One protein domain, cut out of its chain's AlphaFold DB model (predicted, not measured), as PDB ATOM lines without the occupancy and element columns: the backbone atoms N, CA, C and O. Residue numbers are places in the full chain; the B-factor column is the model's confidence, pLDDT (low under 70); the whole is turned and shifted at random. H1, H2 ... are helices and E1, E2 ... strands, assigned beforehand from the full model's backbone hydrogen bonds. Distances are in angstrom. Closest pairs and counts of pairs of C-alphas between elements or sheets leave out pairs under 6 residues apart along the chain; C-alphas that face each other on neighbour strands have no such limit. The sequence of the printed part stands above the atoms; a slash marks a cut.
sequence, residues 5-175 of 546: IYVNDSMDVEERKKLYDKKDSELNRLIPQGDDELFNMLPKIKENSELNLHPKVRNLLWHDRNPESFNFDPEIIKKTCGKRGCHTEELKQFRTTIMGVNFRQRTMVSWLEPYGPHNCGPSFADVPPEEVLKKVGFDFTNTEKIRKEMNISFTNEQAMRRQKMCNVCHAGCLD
ATOM      1  N   ILE A   5     106.673  94.098 107.367       95.38
ATOM      2  CA  ILE A   5     105.814  95.261 107.147       95.38
ATOM      3  C   ILE A   5     105.984  95.647 105.679       95.38
ATOM      4  O   ILE A   5     107.075  96.031 105.254       95.38
ATOM      5  N   TYR A   6     104.914  95.502 104.904       95.75
ATOM      6  CA  TYR A   6     104.879  95.883 103.496       95.75
ATOM      7  C   TYR A   6     104.438  97.336 103.407       95.75
ATOM      8  O   TYR A   6     103.435  97.699 104.013       95.75
ATOM      9  N   VAL A   7     105.196  98.162 102.695       95.75
ATOM     10  CA  VAL A   7     104.943  99.602 102.592       95.75
ATOM     11  C   VAL A   7     104.698  99.959 101.132       95.75
ATOM     12  O   VAL A   7     105.509  99.597 100.274       95.75
ATOM     13  N   ASN A   8     103.598 100.656 100.850       95.44
ATOM     14  CA  ASN A   8     103.257 101.145  99.509       95.44
ATOM     15  C   ASN A   8     103.895 102.517  99.210       95.44
ATOM     16  O   ASN A   8     104.601 103.086 100.044       95.44
ATOM     17  N   ASP A   9     103.653 103.075  98.022       93.31
ATOM     18  CA  ASP A   9     104.191 104.387  97.633       93.31
ATOM     19  C   ASP A   9     103.601 105.573  98.416       93.31
ATOM     20  O   ASP A   9     104.271 106.598  98.564       93.31
ATOM     21  N   SER A  10     102.398 105.425  98.979       95.00
ATOM     22  CA  SER A  10     101.739 106.424  99.839       95.00
ATOM     23  C   SER A  10     102.276 106.447 101.276       95.00
ATOM     24  O   SER A  10     101.887 107.312 102.062       95.00
ATOM     25  N   MET A  11     103.232 105.565 101.601       95.25
ATOM     26  CA  MET A  11     103.813 105.369 102.937       95.25
ATOM     27  C   MET A  11     102.815 104.791 103.953       95.25
ATOM     28  O   MET A  11     102.882 105.089 105.152       95.25
ATOM     29  N   ASP A  12     101.924 103.930 103.470       95.81
ATOM     30  CA  ASP A  12     100.968 103.176 104.274       95.81
ATOM     31  C   ASP A  12     101.323 101.686 104.300       95.81
ATOM     32  O   ASP A  12     102.058 101.180 103.444       95.81
ATOM     33  N   VAL A  13     100.842 100.990 105.332       96.50
ATOM     34  CA  VAL A  13     101.087  99.556 105.511       96.50
ATOM     35  C   VAL A  13     100.096  98.755 104.679       96.50
ATOM     36  O   VAL A  13      98.886  98.877 104.856       96.50
ATOM     37  N   GLU A  14     100.618  97.868 103.842       96.00
ATOM     38  CA  GLU A  14      99.826  96.902 103.094       96.00
ATOM     39  C   GLU A  14      99.641  95.609 103.888       96.00
ATOM     40  O   GLU A  14     100.580  95.012 104.434       96.00
ATOM     41  N   GLU A  15      98.401  95.134 103.930       93.44
ATOM     42  CA  GLU A  15      98.091  93.862 104.559       93.44
ATOM     43  C   GLU A  15      98.552  92.707 103.674       93.44
ATOM     44  O   GLU A  15      98.072  92.519 102.560       93.44
ATOM     45  N   ARG A  16      99.399  91.837 104.227       89.88
ATOM     46  CA  ARG A  16      99.911  90.642 103.537       89.88
ATOM     47  C   ARG A  16      98.828  89.800 102.852       89.88
ATOM     48  O   ARG A  16      99.056  89.287 101.764       89.88
ATOM     49  N   LYS A  17      97.660  89.651 103.488       90.38
ATOM     50  CA  LYS A  17      96.529  88.862 102.963       90.38
ATOM     51  C   LYS A  17      95.892  89.471 101.709       90.38
ATOM     52  O   LYS A  17      95.175  88.764 101.019       90.38
ATOM     53  N   LYS A  18      96.124  90.761 101.441       91.38
ATOM     54  CA  LYS A  18      95.654  91.472 100.243       91.38
ATOM     55  C   LYS A  18      96.673  91.443  99.099       91.38
ATOM     56  O   LYS A  18      96.343  91.872  97.999       91.38
ATOM     57  N   LEU A  19      97.903  90.992  99.368       91.62
ATOM     58  CA  LEU A  19      98.989  90.909  98.385       91.62
ATOM     59  C   LEU A  19      99.082  89.531  97.721       91.62
ATOM     60  O   LEU A  19      99.546  89.431  96.594       91.62
ATOM     61  N   TYR A  20      98.669  88.475  98.424       89.75
ATOM     62  CA  TYR A  20      98.824  87.096  97.968       89.75
ATOM     63  C   TYR A  20      97.565  86.280  98.218       89.75
ATOM     64  O   TYR A  20      97.055  86.254  99.345       89.75
ATOM     65  N   ASP A  21      97.140  85.530  97.204       87.56
ATOM     66  CA  ASP A  21      96.137  84.490  97.373       87.56
ATOM     67  C   ASP A  21      96.757  83.247  98.029       87.56
ATOM     68  O   ASP A  21      97.974  83.047  98.051       87.56
ATOM     69  N   LYS A  22      95.917  82.333  98.535       83.88
ATOM     70  CA  LYS A  22      96.392  81.056  99.112       83.88
ATOM     71  C   LYS A  22      97.234  80.230  98.128       83.88
ATOM     72  O   LYS A  22      98.141  79.522  98.561       83.88
ATOM     73  N   LYS A  23      96.935  80.323  96.828       86.75
ATOM     74  CA  LYS A  23      97.666  79.641  95.747       86.75
ATOM     75  C   LYS A  23      99.091  80.181  95.554       86.75
ATOM     76  O   LYS A  23      99.958  79.429  95.123       86.75
ATOM     77  N   ASP A  24      99.368  81.415  95.976       87.69
ATOM     78  CA  ASP A  24     100.668  82.086  95.804       87.69
ATOM     79  C   ASP A  24     101.612  81.850  96.995       87.69
ATOM     80  O   ASP A  24     102.509  82.645  97.286       87.69
ATOM     81  N   SER A  25     101.410  80.751  97.727       84.94
ATOM     82  CA  SER A  25     102.138  80.458  98.968       84.94
ATOM     83  C   SER A  25     103.667  80.439  98.809       84.94
ATOM     84  O   SER A  25     104.372  80.828  99.741       84.94
ATOM     85  N   GLU A  26     104.176  80.072  97.629       86.00
ATOM     86  CA  GLU A  26     105.607  80.088  97.294       86.00
ATOM     87  C   GLU A  26     106.168  81.508  97.114       86.00
ATOM     88  O   GLU A  26     107.243  81.814  97.631       86.00
ATOM     89  N   LEU A  27     105.428  82.408  96.454       88.38
ATOM     90  CA  LEU A  27     105.810  83.825  96.296       88.38
ATOM     91  C   LEU A  27     105.739  84.581  97.625       88.38
ATOM     92  O   LEU A  27     106.417  85.577  97.859       88.38
ATOM     93  N   ASN A  28     104.924  84.066  98.539       86.06
ATOM     94  CA  ASN A  28     104.742  84.631  99.860       86.06
ATOM     95  C   ASN A  28     105.886  84.284 100.839       86.06
ATOM     96  O   ASN A  28     105.876  84.732 101.991       86.06
ATOM     97  N   ARG A  29     106.864  83.461 100.442       88.81
ATOM     98  CA  ARG A  29     108.009  83.113 101.294       88.81
ATOM     99  C   ARG A  29     108.985  84.289 101.375       88.81
ATOM    100  O   ARG A  29     109.333  84.893 100.373       88.81
ATOM    101  N   LEU A  30     109.470  84.594 102.583       90.31
ATOM    102  CA  LEU A  30     110.496  85.623 102.800       90.31
ATOM    103  C   LEU A  30     111.890  85.062 102.503       90.31
ATOM    104  O   LEU A  30     112.699  84.891 103.414       90.31
ATOM    105  N   ILE A  31     112.135  84.726 101.243       93.25
ATOM    106  CA  ILE A  31     113.436  84.322 100.708       93.25
ATOM    107  C   ILE A  31     113.708  85.111  99.421       93.25
ATOM    108  O   ILE A  31     112.748  85.501  98.758       93.25
ATOM    109  N   PRO A  32     114.979  85.352  99.060       93.75
ATOM    110  CA  PRO A  32     115.315  86.035  97.813       93.75
ATOM    111  C   PRO A  32     114.748  85.308  96.581       93.75
ATOM    112  O   PRO A  32     114.887  84.090  96.473       93.75
ATOM    113  N   GLN A  33     114.132  86.051  95.658       93.75
ATOM    114  CA  GLN A  33     113.550  85.558  94.403       93.75
ATOM    115  C   GLN A  33     113.812  86.526  93.236       93.75
ATOM    116  O   GLN A  33     113.661  87.742  93.385       93.75
ATOM    117  N   GLY A  34     114.115  85.977  92.056       91.38
ATOM    118  CA  GLY A  34     114.411  86.734  90.833       91.38
ATOM    119  C   GLY A  34     115.880  87.148  90.697       91.38
ATOM    120  O   GLY A  34     116.667  86.995  91.632       91.38
ATOM    121  N   ASP A  35     116.226  87.680  89.525       90.25
ATOM    122  CA  ASP A  35     117.621  87.929  89.128       90.25
ATOM    123  C   ASP A  35     118.158  89.299  89.570       90.25
ATOM    124  O   ASP A  35     119.369  89.476  89.717       90.25
ATOM    125  N   ASP A  36     117.280  90.280  89.814       91.81
ATOM    126  CA  ASP A  36     117.701  91.592  90.311       91.81
ATOM    127  C   ASP A  36     117.975  91.530  91.819       91.81
ATOM    128  O   ASP A  36     117.072  91.613  92.662       91.81
ATOM    129  N   GLU A  37     119.256  91.415  92.164       91.94
ATOM    130  CA  GLU A  37     119.710  91.324  93.550       91.94
ATOM    131  C   GLU A  37     119.322  92.531  94.418       91.94
ATOM    132  O   GLU A  37     119.311  92.402  95.644       91.94
ATOM    133  N   LEU A  38     119.019  93.696  93.831       90.50
ATOM    134  CA  LEU A  38     118.602  94.889  94.570       90.50
ATOM    135  C   LEU A  38     117.146  94.803  95.034       90.50
ATOM    136  O   LEU A  38     116.791  95.431  96.036       90.50
ATOM    137  N   PHE A  39     116.323  94.010  94.348       93.75
ATOM    138  CA  PHE A  39     114.895  93.878  94.631       93.75
ATOM    139  C   PHE A  39     114.455  92.448  94.948       93.75
ATOM    140  O   PHE A  39     113.260  92.214  95.130       93.75
ATOM    141  N   ASN A  40     115.366  91.478  95.028       93.75
ATOM    142  CA  ASN A  40     115.012  90.064  95.175       93.75
ATOM    143  C   ASN A  40     114.266  89.710  96.478       93.75
ATOM    144  O   ASN A  40     113.597  88.685  96.527       93.75
ATOM    145  N   MET A  41     114.306  90.558  97.511       94.06
ATOM    146  CA  MET A  41     113.517  90.376  98.737       94.06
ATOM    147  C   MET A  41     112.155  91.073  98.696       94.06
ATOM    148  O   MET A  41     111.322  90.826  99.570       94.06
ATOM    149  N   LEU A  42     111.913  91.966  97.733       94.19
ATOM    150  CA  LEU A  42     110.601  92.591  97.586       94.19
ATOM    151  C   LEU A  42     109.570  91.576  97.072       94.19
ATOM    152  O   LEU A  42     109.923  90.719  96.259       94.19
ATOM    153  N   PRO A  43     108.295  91.704  97.485       94.06
ATOM    154  CA  PRO A  43     107.191  90.905  96.966       94.06
ATOM    155  C   PRO A  43     107.151  90.807  95.441       94.06
ATOM    156  O   PRO A  43     107.464  91.775  94.739       94.06
ATOM    157  N   LYS A  44     106.741  89.637  94.944       94.00
ATOM    158  CA  LYS A  44     106.668  89.324  93.516       94.00
ATOM    159  C   LYS A  44     105.274  88.856  93.127       94.00
ATOM    160  O   LYS A  44     104.571  88.270  93.941       94.00
ATOM    161  N   ILE A  45     104.907  89.067  91.873       93.56
ATOM    162  CA  ILE A  45     103.745  88.452  91.227       93.56
ATOM    163  C   ILE A  45     104.218  87.665  90.009       93.56
ATOM    164  O   ILE A  45     105.268  87.969  89.442       93.56
ATOM    165  N   LYS A  46     103.460  86.634  89.630       92.06
ATOM    166  CA  LYS A  46     103.739  85.843  88.432       92.06
ATOM    167  C   LYS A  46     102.801  86.270  87.313       92.06
ATOM    168  O   LYS A  46     101.603  86.018  87.387       92.06
ATOM    169  N   GLU A  47     103.355  86.873  86.272       91.31
ATOM    170  CA  GLU A  47     102.627  87.296  85.074       91.31
ATOM    171  C   GLU A  47     103.331  86.694  83.861       91.31
ATOM    172  O   GLU A  47     104.548  86.779  83.749       91.31
ATOM    173  N   ASN A  48     102.595  86.019  82.974       90.56
ATOM    174  CA  ASN A  48     103.163  85.369  81.779       90.56
ATOM    175  C   ASN A  48     104.350  84.425  82.064       90.56
ATOM    176  O   ASN A  48     105.245  84.263  81.246       90.56
ATOM    177  N   SER A  49     104.331  83.758  83.221       87.94
ATOM    178  CA  SER A  49     105.419  82.907  83.735       87.94
ATOM    179  C   SER A  49     106.689  83.625  84.201       87.94
ATOM    180  O   SER A  49     107.590  82.950  84.696       87.94
ATOM    181  N   GLU A  50     106.725  84.952  84.158       92.31
ATOM    182  CA  GLU A  50     107.824  85.780  84.653       92.31
ATOM    183  C   GLU A  50     107.519  86.330  86.055       92.31
ATOM    184  O   GLU A  50     106.359  86.457  86.457       92.31
ATOM    185  N   LEU A  51     108.571  86.617  86.828       93.19
ATOM    186  CA  LEU A  51     108.457  87.213  88.160       93.19
ATOM    187  C   LEU A  51     108.612  88.730  88.074       93.19
ATOM    188  O   LEU A  51     109.719  89.232  87.892       93.19
ATOM    189  N   ASN A  52     107.520  89.449  88.312       93.81
ATOM    190  CA  ASN A  52     107.501  90.908  88.357       93.81
ATOM    191  C   ASN A  52     107.421  91.415  89.796       93.81
ATOM    192  O   ASN A  52     106.935  90.721  90.691       93.81
ATOM    193  N   LEU A  53     107.901  92.638  90.042       93.75
ATOM    194  CA  LEU A  53     107.709  93.298  91.333       93.75
ATOM    195  C   LEU A  53     106.223  93.526  91.594       93.75
ATOM    196  O   LEU A  53     105.491  93.965  90.712       93.75
ATOM    197  N   HIS A  54     105.782  93.256  92.820       94.12
ATOM    198  CA  HIS A  54     104.400  93.513  93.192       94.12
ATOM    199  C   HIS A  54     104.131  95.034  93.176       94.12
ATOM    200  O   HIS A  54     104.717  95.754  93.987       94.12
ATOM    201  N   PRO A  55     103.194  95.544  92.355       92.62
ATOM    202  CA  PRO A  55     103.054  96.983  92.098       92.62
ATOM    203  C   PRO A  55     102.612  97.790  93.327       92.62
ATOM    204  O   PRO A  55     102.893  98.977  93.428       92.62
ATOM    205  N   LYS A  56     101.940  97.150  94.294       94.06
ATOM    206  CA  LYS A  56     101.515  97.800  95.549       94.06
ATOM    207  C   LYS A  56     102.606  97.920  96.618       94.06
ATOM    208  O   LYS A  56     102.357  98.542  97.645       94.06
ATOM    209  N   VAL A  57     103.769  97.288  96.449       94.12
ATOM    210  CA  VAL A  57     104.800  97.266  97.496       94.12
ATOM    211  C   VAL A  57     106.059  97.957  97.014       94.12
ATOM    212  O   VAL A  57     106.777  97.458  96.154       94.12
ATOM    213  N   ARG A  58     106.362  99.078  97.658       92.50
ATOM    214  CA  ARG A  58     107.577  99.854  97.441       92.50
ATOM    215  C   ARG A  58     108.733  99.350  98.299       92.50
ATOM    216  O   ARG A  58     109.863  99.232  97.832       92.50
ATOM    217  N   ASN A  59     108.464  99.095  99.578       92.94
ATOM    218  CA  ASN A  59     109.484  98.759 100.564       92.94
ATOM    219  C   ASN A  59     109.052  97.608 101.470       92.94
ATOM    220  O   ASN A  59     107.868  97.397 101.740       92.94
ATOM    221  N   LEU A  60     110.056  96.901 101.988       94.00
ATOM    222  CA  LEU A  60     109.898  95.849 102.980       94.00
ATOM    223  C   LEU A  60     110.664  96.221 104.253       94.00
ATOM    224  O   LEU A  60     111.892  96.335 104.244       94.00
ATOM    225  N   LEU A  61     109.940  96.393 105.355       95.00
ATOM    226  CA  LEU A  61     110.501  96.633 106.683       95.00
ATOM    227  C   LEU A  61     110.248  95.427 107.593       95.00
ATOM    228  O   LEU A  61     109.472  94.523 107.269       95.00
ATOM    229  N   TRP A  62     110.897  95.414 108.752       94.44
ATOM    230  CA  TRP A  62     110.789  94.320 109.712       94.44
ATOM    231  C   TRP A  62     109.997  94.717 110.957       94.44
ATOM    232  O   TRP A  62     109.816  95.892 111.257       94.44
ATOM    233  N   HIS A  63     109.512  93.720 111.698       93.12
ATOM    234  CA  HIS A  63     108.708  93.936 112.906       93.12
ATOM    235  C   HIS A  63     109.448  94.622 114.059       93.12
ATOM    236  O   HIS A  63     108.843  94.843 115.096       93.12
ATOM    237  N   ASP A  64     110.739  94.920 113.929       93.69
ATOM    238  CA  ASP A  64     111.448  95.782 114.874       93.69
ATOM    239  C   ASP A  64     111.139  97.269 114.667       93.69
ATOM    240  O   ASP A  64     111.643  98.125 115.400       93.69
ATOM    241  N   ARG A  65     110.298  97.574 113.674       94.88
ATOM    242  CA  ARG A  65     109.780  98.905 113.397       94.88
ATOM    243  C   ARG A  65     108.380  99.090 113.942       94.88
ATOM    244  O   ARG A  65     107.543  98.189 113.913       94.88
ATOM    245  N   ASN A  66     108.111 100.317 114.357       96.06
ATOM    246  CA  ASN A  66     106.766 100.785 114.613       96.06
ATOM    247  C   ASN A  66     106.014 100.921 113.268       96.06
ATOM    248  O   ASN A  66     106.493 101.637 112.393       96.06
ATOM    249  N   PRO A  67     104.863 100.257 113.061       95.12
ATOM    250  CA  PRO A  67     104.161 100.268 111.773       95.12
ATOM    251  C   PRO A  67     103.517 101.617 111.427       95.12
ATOM    252  O   PRO A  67     103.156 101.838 110.277       95.12
ATOM    253  N   GLU A  68     103.369 102.523 112.393       95.94
ATOM    254  CA  GLU A  68     102.822 103.856 112.152       95.94
ATOM    255  C   GLU A  68     103.914 104.817 111.669       95.94
ATOM    256  O   GLU A  68     103.741 105.504 110.666       95.94
ATOM    257  N   SER A  69     105.062 104.841 112.353       95.88
ATOM    258  CA  SER A  69     106.161 105.775 112.065       95.88
ATOM    259  C   SER A  69     107.295 105.193 111.218       95.88
ATOM    260  O   SER A  69     108.118 105.951 110.717       95.88
ATOM    261  N   PHE A  70     107.381 103.870 111.073       96.31
ATOM    262  CA  PHE A  70     108.484 103.105 110.460       96.31
ATOM    263  C   PHE A  70     109.840 103.195 111.183       96.31
ATOM    264  O   PHE A  70     110.824 102.575 110.766       96.31
ATOM    265  N   ASN A  71     109.908 103.912 112.304       95.44
ATOM    266  CA  ASN A  71     111.113 104.005 113.122       95.44
ATOM    267  C   ASN A  71     111.367 102.721 113.923       95.44
ATOM    268  O   ASN A  71     110.440 101.977 114.237       95.44
ATOM    269  N   PHE A  72     112.635 102.468 114.256       95.38
ATOM    270  CA  PHE A  72     113.032 101.383 115.159       95.38
ATOM    271  C   PHE A  72     112.419 101.581 116.549       95.38
ATOM    272  O   PHE A  72     112.651 102.620 117.160       95.38
ATOM    273  N   ASP A  73     111.687 100.588 117.058       95.56
ATOM    274  CA  ASP A  73     110.928 100.692 118.308       95.56
ATOM    275  C   ASP A  73     111.501  99.772 119.407       95.56
ATOM    276  O   ASP A  73     111.325  98.544 119.358       95.56
ATOM    277  N   PRO A  74     112.159 100.337 120.441       94.25
ATOM    278  CA  PRO A  74     112.700  99.555 121.546       94.25
ATOM    279  C   PRO A  74     111.648  98.724 122.290       94.25
ATOM    280  O   PRO A  74     111.977  97.639 122.769       94.25
ATOM    281  N   GLU A  75     110.400  99.190 122.397       94.69
ATOM    282  CA  GLU A  75     109.346  98.480 123.131       94.69
ATOM    283  C   GLU A  75     108.856  97.246 122.377       94.69
ATOM    284  O   GLU A  75     108.544  96.221 122.992       94.69
ATOM    285  N   ILE A  76     108.844  97.296 121.043       93.69
ATOM    286  CA  ILE A  76     108.555  96.115 120.227       93.69
ATOM    287  C   ILE A  76     109.702  95.103 120.341       93.69
ATOM    288  O   ILE A  76     109.465  93.900 120.506       93.69
ATOM    289  N   ILE A  77     110.956  95.566 120.338       92.44
ATOM    290  CA  ILE A  77     112.110  94.666 120.433       92.44
ATOM    291  C   ILE A  77     112.247  94.010 121.799       92.44
ATOM    292  O   ILE A  77     112.530  92.813 121.850       92.44
ATOM    293  N   LYS A  78     111.957  94.711 122.899       93.69
ATOM    294  CA  LYS A  78     111.905  94.112 124.250       93.69
ATOM    295  C   LYS A  78     110.988  92.887 124.330       93.69
ATOM    296  O   LYS A  78     111.228  91.993 125.138       93.69
ATOM    297  N   LYS A  79     109.947  92.838 123.494       92.38
ATOM    298  CA  LYS A  79     108.974  91.736 123.435       92.38
ATOM    299  C   LYS A  79     109.408  90.593 122.511       92.38
ATOM    300  O   LYS A  79     108.805  89.523 122.557       92.38
ATOM    301  N   THR A  80     110.429  90.806 121.680       89.38
ATOM    302  CA  THR A  80     110.906  89.853 120.668       89.38
ATOM    303  C   THR A  80     112.374  89.493 120.911       89.38
ATOM    304  O   THR A  80     112.668  88.764 121.856       89.38
ATOM    305  N   CYS A  81     113.305  90.001 120.100       86.31
ATOM    306  CA  CYS A  81     114.731  89.667 120.176       86.31
ATOM    307  C   CYS A  81     115.395  90.213 121.452       86.31
ATOM    308  O   CYS A  81     116.349  89.636 121.955       86.31
ATOM    309  N   GLY A  82     114.875  91.301 122.019       88.50
ATOM    310  CA  GLY A  82     115.362  91.911 123.258       88.50
ATOM    311  C   GLY A  82     114.746  91.331 124.534       88.50
ATOM    312  O   GLY A  82     114.878  91.947 125.590       88.50
ATOM    313  N   LYS A  83     114.042  90.193 124.464       92.31
ATOM    314  CA  LYS A  83     113.502  89.515 125.652       92.31
ATOM    315  C   LYS A  83     114.648  88.999 126.534       92.31
ATOM    316  O   LYS A  83     115.717  88.648 126.035       92.31
ATOM    317  N   ARG A  84     114.423  88.929 127.855       88.19
ATOM    318  CA  ARG A  84     115.389  88.383 128.829       88.19
ATOM    319  C   ARG A  84     115.942  87.033 128.354       88.19
ATOM    320  O   ARG A  84     115.162  86.132 128.060       88.19
ATOM    321  N   GLY A  85     117.270  86.918 128.310       86.19
ATOM    322  CA  GLY A  85     117.982  85.710 127.876       86.19
ATOM    323  C   GLY A  85     118.212  85.588 126.363       86.19
ATOM    324  O   GLY A  85     118.742  84.572 125.935       86.19
ATOM    325  N   CYS A  86     117.824  86.589 125.563       88.81
ATOM    326  CA  CYS A  86     118.092  86.638 124.122       88.81
ATOM    327  C   CYS A  86     119.147  87.717 123.803       88.81
ATOM    328  O   CYS A  86     120.325  87.472 124.031       88.81
ATOM    329  N   HIS A  87     118.746  88.916 123.362       93.25
ATOM    330  CA  HIS A  87     119.653  90.014 122.985       93.25
ATOM    331  C   HIS A  87     119.419  91.299 123.801       93.25
ATOM    332  O   HIS A  87     119.237  92.397 123.260       93.25
ATOM    333  N   THR A  88     119.340  91.179 125.131       94.81
ATOM    334  CA  THR A  88     119.056  92.330 126.010       94.81
ATOM    335  C   THR A  88     120.177  93.362 126.010       94.81
ATOM    336  O   THR A  88     119.898  94.560 126.079       94.81
ATOM    337  N   GLU A  89     121.433  92.921 125.939       95.31
ATOM    338  CA  GLU A  89     122.587  93.820 125.954       95.31
ATOM    339  C   GLU A  89     122.763  94.524 124.609       95.31
ATOM    340  O   GLU A  89     122.967  95.734 124.581       95.31
ATOM    341  N   GLU A  90     122.570  93.826 123.491       94.81
ATOM    342  CA  GLU A  90     122.610  94.426 122.157       94.81
ATOM    343  C   GLU A  90     121.511  95.477 121.987       94.81
ATOM    344  O   GLU A  90     121.764  96.540 121.424       94.81
ATOM    345  N   LEU A  91     120.307  95.240 122.526       95.25
ATOM    346  CA  LEU A  91     119.255  96.259 122.552       95.25
ATOM    347  C   LEU A  91     119.680  97.489 123.369       95.25
ATOM    348  O   LEU A  91     119.485  98.622 122.919       95.25
ATOM    349  N   LYS A  92     120.241  97.286 124.571       95.75
ATOM    350  CA  LYS A  92     120.731  98.386 125.422       95.75
ATOM    351  C   LYS A  92     121.823  99.189 124.723       95.75
ATOM    352  O   LYS A  92     121.823 100.408 124.851       95.75
ATOM    353  N   GLN A  93     122.709  98.525 123.988       96.00
ATOM    354  CA  GLN A  93     123.756  99.147 123.186       96.00
ATOM    355  C   GLN A  93     123.150  99.948 122.029       96.00
ATOM    356  O   GLN A  93     123.308 101.170 121.982       96.00
ATOM    357  N   PHE A  94     122.370  99.298 121.159       95.62
ATOM    358  CA  PHE A  94     121.852  99.879 119.920       95.62
ATOM    359  C   PHE A  94     121.073 101.174 120.151       95.62
ATOM    360  O   PHE A  94     121.334 102.177 119.481       95.62
ATOM    361  N   ARG A  95     120.207 101.205 121.173       95.50
ATOM    362  CA  ARG A  95     119.392 102.382 121.527       95.50
ATOM    363  C   ARG A  95     120.183 103.601 122.031       95.50
ATOM    364  O   ARG A  95     119.559 104.589 122.396       95.50
ATOM    365  N   THR A  96     121.511 103.524 122.125       95.69
ATOM    366  CA  THR A  96     122.406 104.629 122.544       95.69
ATOM    367  C   THR A  96     123.384 105.059 121.447       95.69
ATOM    368  O   THR A  96     124.261 105.913 121.644       95.69
ATOM    369  N   THR A  97     123.277 104.428 120.278       94.69
ATOM    370  CA  THR A  97     124.136 104.694 119.125       94.69
ATOM    371  C   THR A  97     123.494 105.714 118.195       94.69
ATOM    372  O   THR A  97     122.273 105.808 118.113       94.69
ATOM    373  N   ILE A  98     124.320 106.440 117.433       91.19
ATOM    374  CA  ILE A  98     123.859 107.400 116.411       91.19
ATOM    375  C   ILE A  98     122.870 106.742 115.438       91.19
ATOM    376  O   ILE A  98     121.925 107.396 114.997       91.19
ATOM    377  N   MET A  99     123.104 105.467 115.111       90.88
ATOM    378  CA  MET A  99     122.252 104.677 114.230       90.88
ATOM    379  C   MET A  99     120.895 104.389 114.877       90.88
ATOM    380  O   MET A  99     119.875 104.743 114.296       90.88
ATOM    381  N   GLY A 100     120.883 103.808 116.081       92.88
ATOM    382  CA  GLY A 100     119.643 103.404 116.741       92.88
ATOM    383  C   GLY A 100     118.765 104.571 117.191       92.88
ATOM    384  O   GLY A 100     117.548 104.467 117.111       92.88
ATOM    385  N   VAL A 101     119.347 105.702 117.606       93.62
ATOM    386  CA  VAL A 101     118.569 106.893 118.015       93.62
ATOM    387  C   VAL A 101     118.205 107.814 116.851       93.62
ATOM    388  O   VAL A 101     117.597 108.857 117.067       93.62
ATOM    389  N   ASN A 102     118.622 107.478 115.627       91.62
ATOM    390  CA  ASN A 102     118.491 108.336 114.452       91.62
ATOM    391  C   ASN A 102     118.997 109.782 114.675       91.62
ATOM    392  O   ASN A 102     118.373 110.765 114.267       91.62
ATOM    393  N   PHE A 103     120.143 109.925 115.347       91.62
ATOM    394  CA  PHE A 103     120.601 111.222 115.862       91.62
ATOM    395  C   PHE A 103     120.704 112.287 114.760       91.62
ATOM    396  O   PHE A 103     120.161 113.379 114.882       91.62
ATOM    397  N   ARG A 104     121.371 111.952 113.647       88.94
ATOM    398  CA  ARG A 104     121.696 112.930 112.596       88.94
ATOM    399  C   ARG A 104     120.457 113.506 111.919       88.94
ATOM    400  O   ARG A 104     120.416 114.712 111.712       88.94
ATOM    401  N   GLN A 105     119.467 112.679 111.583       90.25
ATOM    402  CA  GLN A 105     118.249 113.188 110.952       90.25
ATOM    403  C   GLN A 105     117.463 114.051 111.937       90.25
ATOM    404  O   GLN A 105     117.075 115.159 111.587       90.25
ATOM    405  N   ARG A 106     117.298 113.597 113.185       92.88
ATOM    406  CA  ARG A 106     116.538 114.322 114.215       92.88
ATOM    407  C   ARG A 106     117.123 115.684 114.562       92.88
ATOM    408  O   ARG A 106     116.384 116.586 114.934       92.88
ATOM    409  N   THR A 107     118.432 115.856 114.392       91.62
ATOM    410  CA  THR A 107     119.072 117.165 114.563       91.62
ATOM    411  C   THR A 107     118.812 118.154 113.420       91.62
ATOM    412  O   THR A 107     119.086 119.336 113.591       91.62
ATOM    413  N   MET A 108     118.291 117.723 112.264       91.31
ATOM    414  CA  MET A 108     117.979 118.609 111.130       91.31
ATOM    415  C   MET A 108     116.619 119.282 111.345       91.31
ATOM    416  O   MET A 108     115.623 118.888 110.746       91.31
ATOM    417  N   VAL A 109     116.554 120.260 112.245       93.19
ATOM    418  CA  VAL A 109     115.279 120.834 112.712       93.19
ATOM    419  C   VAL A 109     114.576 121.717 111.678       93.19
ATOM    420  O   VAL A 109     113.358 121.856 111.724       93.19
ATOM    421  N   SER A 110     115.323 122.324 110.754       93.69
ATOM    422  CA  SER A 110     114.768 123.131 109.663       93.69
ATOM    423  C   SER A 110     115.697 123.154 108.446       93.69
ATOM    424  O   SER A 110     116.695 122.431 108.409       93.69
ATOM    425  N   TRP A 111     115.374 123.948 107.420       91.94
ATOM    426  CA  TRP A 111     116.212 124.039 106.219       91.94
ATOM    427  C   TRP A 111     117.551 124.728 106.474       91.94
ATOM    428  O   TRP A 111     118.494 124.509 105.720       91.94
ATOM    429  N   LEU A 112     117.657 125.561 107.508       87.00
ATOM    430  CA  LEU A 112     118.851 126.369 107.764       87.00
ATOM    431  C   LEU A 112     119.607 125.934 109.021       87.00
ATOM    432  O   LEU A 112     120.827 126.101 109.086       87.00
ATOM    433  N   GLU A 113     118.923 125.345 110.000       87.19
ATOM    434  CA  GLU A 113     119.491 125.103 111.324       87.19
ATOM    435  C   GLU A 113     119.542 123.623 111.731       87.19
ATOM    436  O   GLU A 113     118.681 122.829 111.342       87.19
ATOM    437  N   PRO A 114     120.517 123.246 112.583       84.06
ATOM    438  CA  PRO A 114     121.720 124.002 112.963       84.06
ATOM    439  C   PRO A 114     122.885 123.784 111.976       84.06
ATOM    440  O   PRO A 114     123.904 124.468 112.042       84.06
ATOM    441  N   TYR A 115     122.748 122.833 111.048       82.31
ATOM    442  CA  TYR A 115     123.831 122.367 110.176       82.31
ATOM    443  C   TYR A 115     123.657 122.773 108.708       82.31
ATOM    444  O   TYR A 115     124.257 122.146 107.832       82.31
ATOM    445  N   GLY A 116     122.831 123.789 108.430       85.12
ATOM    446  CA  GLY A 116     122.457 124.184 107.073       85.12
ATOM    447  C   GLY A 116     121.587 123.151 106.348       85.12
ATOM    448  O   GLY A 116     121.350 122.052 106.862       85.12
ATOM    449  N   PRO A 117     121.161 123.466 105.114       90.50
ATOM    450  CA  PRO A 117     120.334 122.565 104.326       90.50
ATOM    451  C   PRO A 117     121.095 121.278 104.008       90.50
ATOM    452  O   PRO A 117     122.327 121.246 103.888       90.50
ATOM    453  N   HIS A 118     120.351 120.183 103.895       91.12
ATOM    454  CA  HIS A 118     120.899 118.863 103.625       91.12
ATOM    455  C   HIS A 118     120.087 118.159 102.543       91.12
ATOM    456  O   HIS A 118     118.878 118.344 102.422       91.12
ATOM    457  N   ASN A 119     120.746 117.282 101.790       90.19
ATOM    458  CA  ASN A 119     120.121 116.461 100.756       90.19
ATOM    459  C   ASN A 119     118.901 115.657 101.255       90.19
ATOM    460  O   ASN A 119     117.999 115.375 100.472       90.19
ATOM    461  N   CYS A 120     118.856 115.243 102.525       88.12
ATOM    462  CA  CYS A 120     117.699 114.524 103.087       88.12
ATOM    463  C   CYS A 120     116.525 115.435 103.481       88.12
ATOM    464  O   CYS A 120     115.445 114.916 103.750       88.12
ATOM    465  N   GLY A 121     116.712 116.758 103.456       92.06
ATOM    466  CA  GLY A 121     115.757 117.718 104.000       92.06
ATOM    467  C   GLY A 121     115.729 117.695 105.534       92.06
ATOM    468  O   GLY A 121     116.475 116.928 106.153       92.06
ATOM    469  N   PRO A 122     114.886 118.535 106.152       94.25
ATOM    470  CA  PRO A 122     114.708 118.543 107.597       94.25
ATOM    471  C   PRO A 122     114.018 117.263 108.100       94.25
ATOM    472  O   PRO A 122     113.427 116.494 107.340       94.25
ATOM    473  N   SER A 123     114.085 117.032 109.406       94.88
ATOM    474  CA  SER A 123     113.203 116.113 110.119       94.88
ATOM    475  C   SER A 123     111.827 116.755 110.220       94.88
ATOM    476  O   SER A 123     111.621 117.656 111.031       94.88
ATOM    477  N   PHE A 124     110.905 116.325 109.362       95.81
ATOM    478  CA  PHE A 124     109.595 116.951 109.233       95.81
ATOM    479  C   PHE A 124     108.751 116.730 110.482       95.81
ATOM    480  O   PHE A 124     108.169 117.683 110.986       95.81
ATOM    481  N   ALA A 125     108.703 115.497 110.990       96.88
ATOM    482  CA  ALA A 125     107.815 115.137 112.092       96.88
ATOM    483  C   ALA A 125     108.401 114.077 113.044       96.88
ATOM    484  O   ALA A 125     107.637 113.371 113.690       96.88
ATOM    485  N   ASP A 126     109.725 113.871 113.099       95.38
ATOM    486  CA  ASP A 126     110.318 112.904 114.044       95.38
ATOM    487  C   ASP A 126     110.435 113.495 115.453       95.38
ATOM    488  O   ASP A 126     110.545 114.709 115.628       95.38
ATOM    489  N   VAL A 127     110.502 112.616 116.450       95.25
ATOM    490  CA  VAL A 127     110.781 113.011 117.833       95.25
ATOM    491  C   VAL A 127     112.161 113.684 117.953       95.25
ATOM    492  O   VAL A 127     113.068 113.380 117.167       95.25
ATOM    493  N   PRO A 128     112.366 114.565 118.950       93.25
ATOM    494  CA  PRO A 128     113.659 115.204 119.184       93.25
ATOM    495  C   PRO A 128     114.813 114.198 119.374       93.25
ATOM    496  O   PRO A 128     114.588 113.048 119.769       93.25
ATOM    497  N   PRO A 129     116.068 114.603 119.102       92.81
ATOM    498  CA  PRO A 129     117.224 113.757 119.366       92.81
ATOM    499  C   PRO A 129     117.368 113.485 120.873       92.81
ATOM    500  O   PRO A 129     117.299 114.399 121.689       92.81
ATOM    501  N   GLU A 130     117.617 112.225 121.233       93.69
ATOM    502  CA  GLU A 130     117.830 111.770 122.612       93.69
ATOM    503  C   GLU A 130     119.124 110.942 122.686       93.69
ATOM    504  O   GLU A 130     119.488 110.258 121.726       93.69
ATOM    505  N   GLU A 131     119.813 110.959 123.832       93.50
ATOM    506  CA  GLU A 131     120.998 110.109 124.057       93.50
ATOM    507  C   GLU A 131     120.651 108.617 124.111       93.50
ATOM    508  O   GLU A 131     121.443 107.759 123.716       93.50
ATOM    509  N   VAL A 132     119.456 108.315 124.621       95.81
ATOM    510  CA  VAL A 132     118.904 106.970 124.734       95.81
ATOM    511  C   VAL A 132     117.508 107.009 124.147       95.81
ATOM    512  O   VAL A 132     116.651 107.703 124.686       95.81
ATOM    513  N   LEU A 133     117.259 106.234 123.093       94.81
ATOM    514  CA  LEU A 133     115.935 106.160 122.485       94.81
ATOM    515  C   LEU A 133     114.942 105.530 123.467       94.81
ATOM    516  O   LEU A 133     115.053 104.342 123.794       94.81
ATOM    517  N   LYS A 134     113.976 106.327 123.934       90.88
ATOM    518  CA  LYS A 134     112.907 105.865 124.835       90.88
ATOM    519  C   LYS A 134     111.559 105.728 124.141       90.88
ATOM    520  O   LYS A 134     110.781 104.860 124.519       90.88
ATOM    521  N   LYS A 135     111.290 106.577 123.149       88.19
ATOM    522  CA  LYS A 135     110.013 106.635 122.431       88.19
ATOM    523  C   LYS A 135     110.212 106.776 120.928       88.19
ATOM    524  O   LYS A 135     111.232 107.282 120.461       88.19
ATOM    525  N   VAL A 136     109.194 106.365 120.187       93.69
ATOM    526  CA  VAL A 136     109.039 106.597 118.750       93.69
ATOM    527  C   VAL A 136     107.648 107.147 118.480       93.69
ATOM    528  O   VAL A 136     106.755 107.001 119.311       93.69
ATOM    529  N   GLY A 137     107.469 107.784 117.331       94.94
ATOM    530  CA  GLY A 137     106.205 108.392 116.939       94.94
ATOM    531  C   GLY A 137     106.457 109.667 116.154       94.94
ATOM    532  O   GLY A 137     107.519 109.811 115.542       94.94
ATOM    533  N   PHE A 138     105.488 110.575 116.205       97.38
ATOM    534  CA  PHE A 138     105.572 111.865 115.541       97.38
ATOM    535  C   PHE A 138     105.589 113.022 116.542       97.38
ATOM    536  O   PHE A 138     104.884 112.997 117.549       97.38
ATOM    537  N   ASP A 139     106.392 114.035 116.238       96.94
ATOM    538  CA  ASP A 139     106.458 115.315 116.940       96.94
ATOM    539  C   ASP A 139     106.471 116.439 115.898       96.94
ATOM    540  O   ASP A 139     107.267 116.422 114.960       96.94
ATOM    541  N   PHE A 140     105.569 117.409 116.033       97.38
ATOM    542  CA  PHE A 140     105.359 118.453 115.025       97.38
ATOM    543  C   PHE A 140     106.105 119.757 115.328       97.38
ATOM    544  O   PHE A 140     105.930 120.738 114.609       97.38
ATOM    545  N   THR A 141     106.985 119.785 116.332       96.00
ATOM    546  CA  THR A 141     107.761 120.987 116.680       96.00
ATOM    547  C   THR A 141     108.572 121.498 115.484       96.00
ATOM    548  O   THR A 141     108.541 122.687 115.161       96.00
ATOM    549  N   ASN A 142     109.244 120.593 114.765       95.62
ATOM    550  CA  ASN A 142     109.977 120.951 113.547       95.62
ATOM    551  C   ASN A 142     109.037 121.326 112.398       95.62
ATOM    552  O   ASN A 142     109.333 122.255 111.652       95.62
ATOM    553  N   THR A 143     107.887 120.652 112.270       97.00
ATOM    554  CA  THR A 143     106.857 121.006 111.279       97.00
ATOM    555  C   THR A 143     106.446 122.472 111.425       97.00
ATOM    556  O   THR A 143     106.451 123.201 110.436       97.00
ATOM    557  N   GLU A 144     106.158 122.932 112.646       96.69
ATOM    558  CA  GLU A 144     105.793 124.330 112.903       96.69
ATOM    559  C   GLU A 144     106.920 125.303 112.561       96.69
ATOM    560  O   GLU A 144     106.678 126.378 112.007       96.69
ATOM    561  N   LYS A 145     108.168 124.929 112.852       95.25
ATOM    562  CA  LYS A 145     109.331 125.737 112.480       95.25
ATOM    563  C   LYS A 145     109.464 125.864 110.963       95.25
ATOM    564  O   LYS A 145     109.590 126.975 110.459       95.25
ATOM    565  N   ILE A 146     109.363 124.752 110.237       96.12
ATOM    566  CA  ILE A 146     109.426 124.740 108.773       96.12
ATOM    567  C   ILE A 146     108.277 125.573 108.194       96.12
ATOM    568  O   ILE A 146     108.522 126.404 107.335       96.12
ATOM    569  N   ARG A 147     107.036 125.439 108.685       96.38
ATOM    570  CA  ARG A 147     105.896 126.259 108.218       96.38
ATOM    571  C   ARG A 147     106.163 127.760 108.318       96.38
ATOM    572  O   ARG A 147     105.780 128.500 107.419       96.38
ATOM    573  N   LYS A 148     106.841 128.215 109.377       95.31
ATOM    574  CA  LYS A 148     107.209 129.631 109.552       95.31
ATOM    575  C   LYS A 148     108.258 130.105 108.540       95.31
ATOM    576  O   LYS A 148     108.252 131.279 108.182       95.31
ATOM    577  N   GLU A 149     109.124 129.206 108.073       94.44
ATOM    578  CA  GLU A 149     110.179 129.486 107.089       94.44
ATOM    579  C   GLU A 149     109.677 129.457 105.631       94.44
ATOM    580  O   GLU A 149     110.417 129.845 104.727       94.44
ATOM    581  N   MET A 150     108.441 129.011 105.383       95.06
ATOM    582  CA  MET A 150     107.914 128.742 104.041       95.06
ATOM    583  C   MET A 150     106.773 129.701 103.660       95.06
ATOM    584  O   MET A 150     105.968 130.105 104.494       95.06
ATOM    585  N   ASN A 151     106.655 130.019 102.369       94.56
ATOM    586  CA  ASN A 151     105.525 130.760 101.779       94.56
ATOM    587  C   ASN A 151     104.304 129.876 101.493       94.56
ATOM    588  O   ASN A 151     103.272 130.358 101.034       94.56
ATOM    589  N   ILE A 152     104.431 128.576 101.734       92.88
ATOM    590  CA  ILE A 152     103.398 127.575 101.495       92.88
ATOM    591  C   ILE A 152     103.127 126.819 102.786       92.88
ATOM    592  O   ILE A 152     104.044 126.503 103.549       92.88
ATOM    593  N   SER A 153     101.858 126.510 103.020       91.62
ATOM    594  CA  SER A 153     101.454 125.632 104.108       91.62
ATOM    595  C   SER A 153     101.524 124.167 103.674       91.62
ATOM    596  O   SER A 153     101.533 123.826 102.491       91.62
ATOM    597  N   PHE A 154     101.594 123.283 104.662       96.81
ATOM    598  CA  PHE A 154     101.471 121.839 104.487       96.81
ATOM    599  C   PHE A 154     100.881 121.245 105.758       96.81
ATOM    600  O   PHE A 154     101.095 121.798 106.834       96.81
ATOM    601  N   THR A 155     100.142 120.144 105.670       97.56
ATOM    602  CA  THR A 155      99.437 119.525 106.803       97.56
ATOM    603  C   THR A 155     100.358 118.629 107.639       97.56
ATOM    604  O   THR A 155     101.450 118.252 107.210       97.56
ATOM    605  N   ASN A 156      99.929 118.282 108.859       97.88
ATOM    606  CA  ASN A 156     100.659 117.326 109.705       97.88
ATOM    607  C   ASN A 156     100.762 115.958 109.024       97.88
ATOM    608  O   ASN A 156     101.797 115.308 109.085       97.88
ATOM    609  N   GLU A 157      99.725 115.559 108.297       97.25
ATOM    610  CA  GLU A 157      99.693 114.316 107.534       97.25
ATOM    611  C   GLU A 157     100.740 114.299 106.405       97.25
ATOM    612  O   GLU A 157     101.470 113.320 106.240       97.25
ATOM    613  N   GLN A 158     100.893 115.410 105.670       97.19
ATOM    614  CA  GLN A 158     101.965 115.562 104.678       97.19
ATOM    615  C   GLN A 158     103.352 115.470 105.332       97.19
ATOM    616  O   GLN A 158     104.248 114.817 104.789       97.19
ATOM    617  N   ALA A 159     103.526 116.071 106.514       97.25
ATOM    618  CA  ALA A 159     104.763 115.988 107.290       97.25
ATOM    619  C   ALA A 159     105.063 114.551 107.752       97.25
ATOM    620  O   ALA A 159     106.190 114.075 107.599       97.25
ATOM    621  N   MET A 160     104.051 113.833 108.252       97.44
ATOM    622  CA  MET A 160     104.153 112.432 108.671       97.44
ATOM    623  C   MET A 160     104.559 111.537 107.505       97.44
ATOM    624  O   MET A 160     105.529 110.797 107.633       97.44
ATOM    625  N   ARG A 161     103.885 111.626 106.349       96.44
ATOM    626  CA  ARG A 161     104.243 110.839 105.152       96.44
ATOM    627  C   ARG A 161     105.686 111.085 104.728       96.44
ATOM    628  O   ARG A 161     106.431 110.142 104.459       96.44
ATOM    629  N   ARG A 162     106.113 112.350 104.729       95.19
ATOM    630  CA  ARG A 162     107.496 112.708 104.418       95.19
ATOM    631  C   ARG A 162     108.476 112.115 105.428       95.19
ATOM    632  O   ARG A 162     109.507 111.578 105.029       95.19
ATOM    633  N   GLN A 163     108.143 112.166 106.715       96.31
ATOM    634  CA  GLN A 163     108.969 111.586 107.767       96.31
ATOM    635  C   GLN A 163     109.046 110.057 107.663       96.31
ATOM    636  O   GLN A 163     110.136 109.502 107.775       96.31
ATOM    637  N   LYS A 164     107.933 109.374 107.379       95.81
ATOM    638  CA  LYS A 164     107.898 107.924 107.129       95.81
ATOM    639  C   LYS A 164     108.850 107.527 105.998       95.81
ATOM    640  O   LYS A 164     109.620 106.584 106.159       95.81
ATOM    641  N   MET A 165     108.872 108.291 104.901       92.88
ATOM    642  CA  MET A 165     109.797 108.060 103.784       92.88
ATOM    643  C   MET A 165     111.271 108.158 104.216       92.88
ATOM    644  O   MET A 165     112.107 107.386 103.746       92.88
ATOM    645  N   CYS A 166     111.601 109.070 105.136       91.81
ATOM    646  CA  CYS A 166     112.932 109.132 105.743       91.81
ATOM    647  C   CYS A 166     113.193 107.921 106.659       91.81
ATOM    648  O   CYS A 166     114.266 107.320 106.601       91.81
ATOM    649  N   ASN A 167     112.204 107.519 107.460       93.75
ATOM    650  CA  ASN A 167     112.306 106.433 108.441       93.75
ATOM    651  C   ASN A 167     112.539 105.050 107.814       93.75
ATOM    652  O   ASN A 167     113.246 104.241 108.414       93.75
ATOM    653  N   VAL A 168     112.075 104.819 106.579       92.06
ATOM    654  CA  VAL A 168     112.409 103.622 105.776       92.06
ATOM    655  C   VAL A 168     113.928 103.427 105.631       92.06
ATOM    656  O   VAL A 168     114.412 102.297 105.616       92.06
ATOM    657  N   CYS A 169     114.699 104.516 105.545       88.12
ATOM    658  CA  CYS A 169     116.153 104.455 105.369       88.12
ATOM    659  C   CYS A 169     116.922 104.216 106.681       88.12
ATOM    660  O   CYS A 169     118.068 103.760 106.649       88.12
ATOM    661  N   HIS A 170     116.341 104.586 107.823       89.44
ATOM    662  CA  HIS A 170     116.983 104.481 109.138       89.44
ATOM    663  C   HIS A 170     116.937 103.045 109.624       89.44
ATOM    664  O   HIS A 170     116.003 102.361 109.253       89.44
ATOM    665  N   ALA A 171     117.919 102.567 110.393       90.88
ATOM    666  CA  ALA A 171     118.104 101.139 110.678       90.88
ATOM    667  C   ALA A 171     117.456 100.671 111.995       90.88
ATOM    668  O   ALA A 171     117.384 101.422 112.966       90.88
ATOM    669  N   GLY A 172     117.055  99.403 112.026       92.94
ATOM    670  CA  GLY A 172     116.746  98.594 113.197       92.94
ATOM    671  C   GLY A 172     117.677  97.377 113.270       92.94
ATOM    672  O   GLY A 172     118.540  97.178 112.409       92.94
ATOM    673  N   CYS A 173     117.531  96.555 114.309       93.19
ATOM    674  CA  CYS A 173     118.372  95.373 114.514       93.19
ATOM    675  C   CYS A 173     118.256  94.371 113.353       93.19
ATOM    676  O   CYS A 173     119.248  93.794 112.904       93.19
ATOM    677  N   LEU A 174     117.042  94.145 112.854       94.00
ATOM    678  CA  LEU A 174     116.774  93.116 111.855       94.00
ATOM    679  C   LEU A 174     117.271  93.507 110.465       94.00
ATOM    680  O   LEU A 174     117.540  92.624 109.658       94.00
ATOM    681  N   ASP A 175     117.469  94.796 110.185       93.38
ATOM    682  CA  ASP A 175     117.989  95.242 108.888       93.38
ATOM    683  C   ASP A 175     119.391  94.722 108.596       93.38
ATOM    684  O   ASP A 175     119.719  94.455 107.441       93.38
TER     685      ASP A 175
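Overview. This is residues 5 to 175 of the 546 residues of the protein "Cytochrome c family protein" of Thermodesulfovibrio sp. N1 (UniProt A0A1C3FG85). With little regular structure, this is a flat, three-cornered spread of loops: strands E1 and E4 pair near the middle, hairpin E2-E3 and H1 lie toward one corner, H2 and H3 at another, H5 at the third. The printed part has 171 residues, 56 in named elements, mixed: E1 H1 E2 E3 E4 H2 H3 H4 H5 H6, with two antiparallel two-stranded sheets. It is only just compact, close to loose (radius of gyration of the C-alphas 18.2 A), spanning 53 by 48 by 25 A.

Along the chain. E1 (5 to 7) begins at C-alpha (105.814, 95.261, 107.147). Then come H1 (16 to 19), E2 (44 to 47), E3 (50 to 53), E4 (59 to 62), H2 (74 to 78), H3 (88 to 94), H4 (103 to 106), H5 (141 to 149; 13.0 A) and H6 (156 to 167; 16.0 A), ending at (112.306, 106.433, 108.441).

Arrangement. Within hydrogen-bond range are N 5 and O 61 of antiparallel E1 and E4, 2.8 A, and N 45 and O 52 of hairpin E2-E3, 2.9 A. H2 and H3 touch, closest C-alphas Pro 74 and Leu 91, 7.4 A. H5 and H6 are close but not clearly touching, closest C-alphas Thr 143 and Ala 159, 6.7 A. H1 and H4 touch no helix. H2, H3, H5 and H6 have every O i to N i+4 pair within range.

Size, cuts and confidence. C-alphas of Gly 85 and Asn 151 are farthest apart, 53.5 A. The printed part has no cut; links H1 to E2, E4 to H2 and H4 to H5 are long. No printed residue is under pLDDT 70.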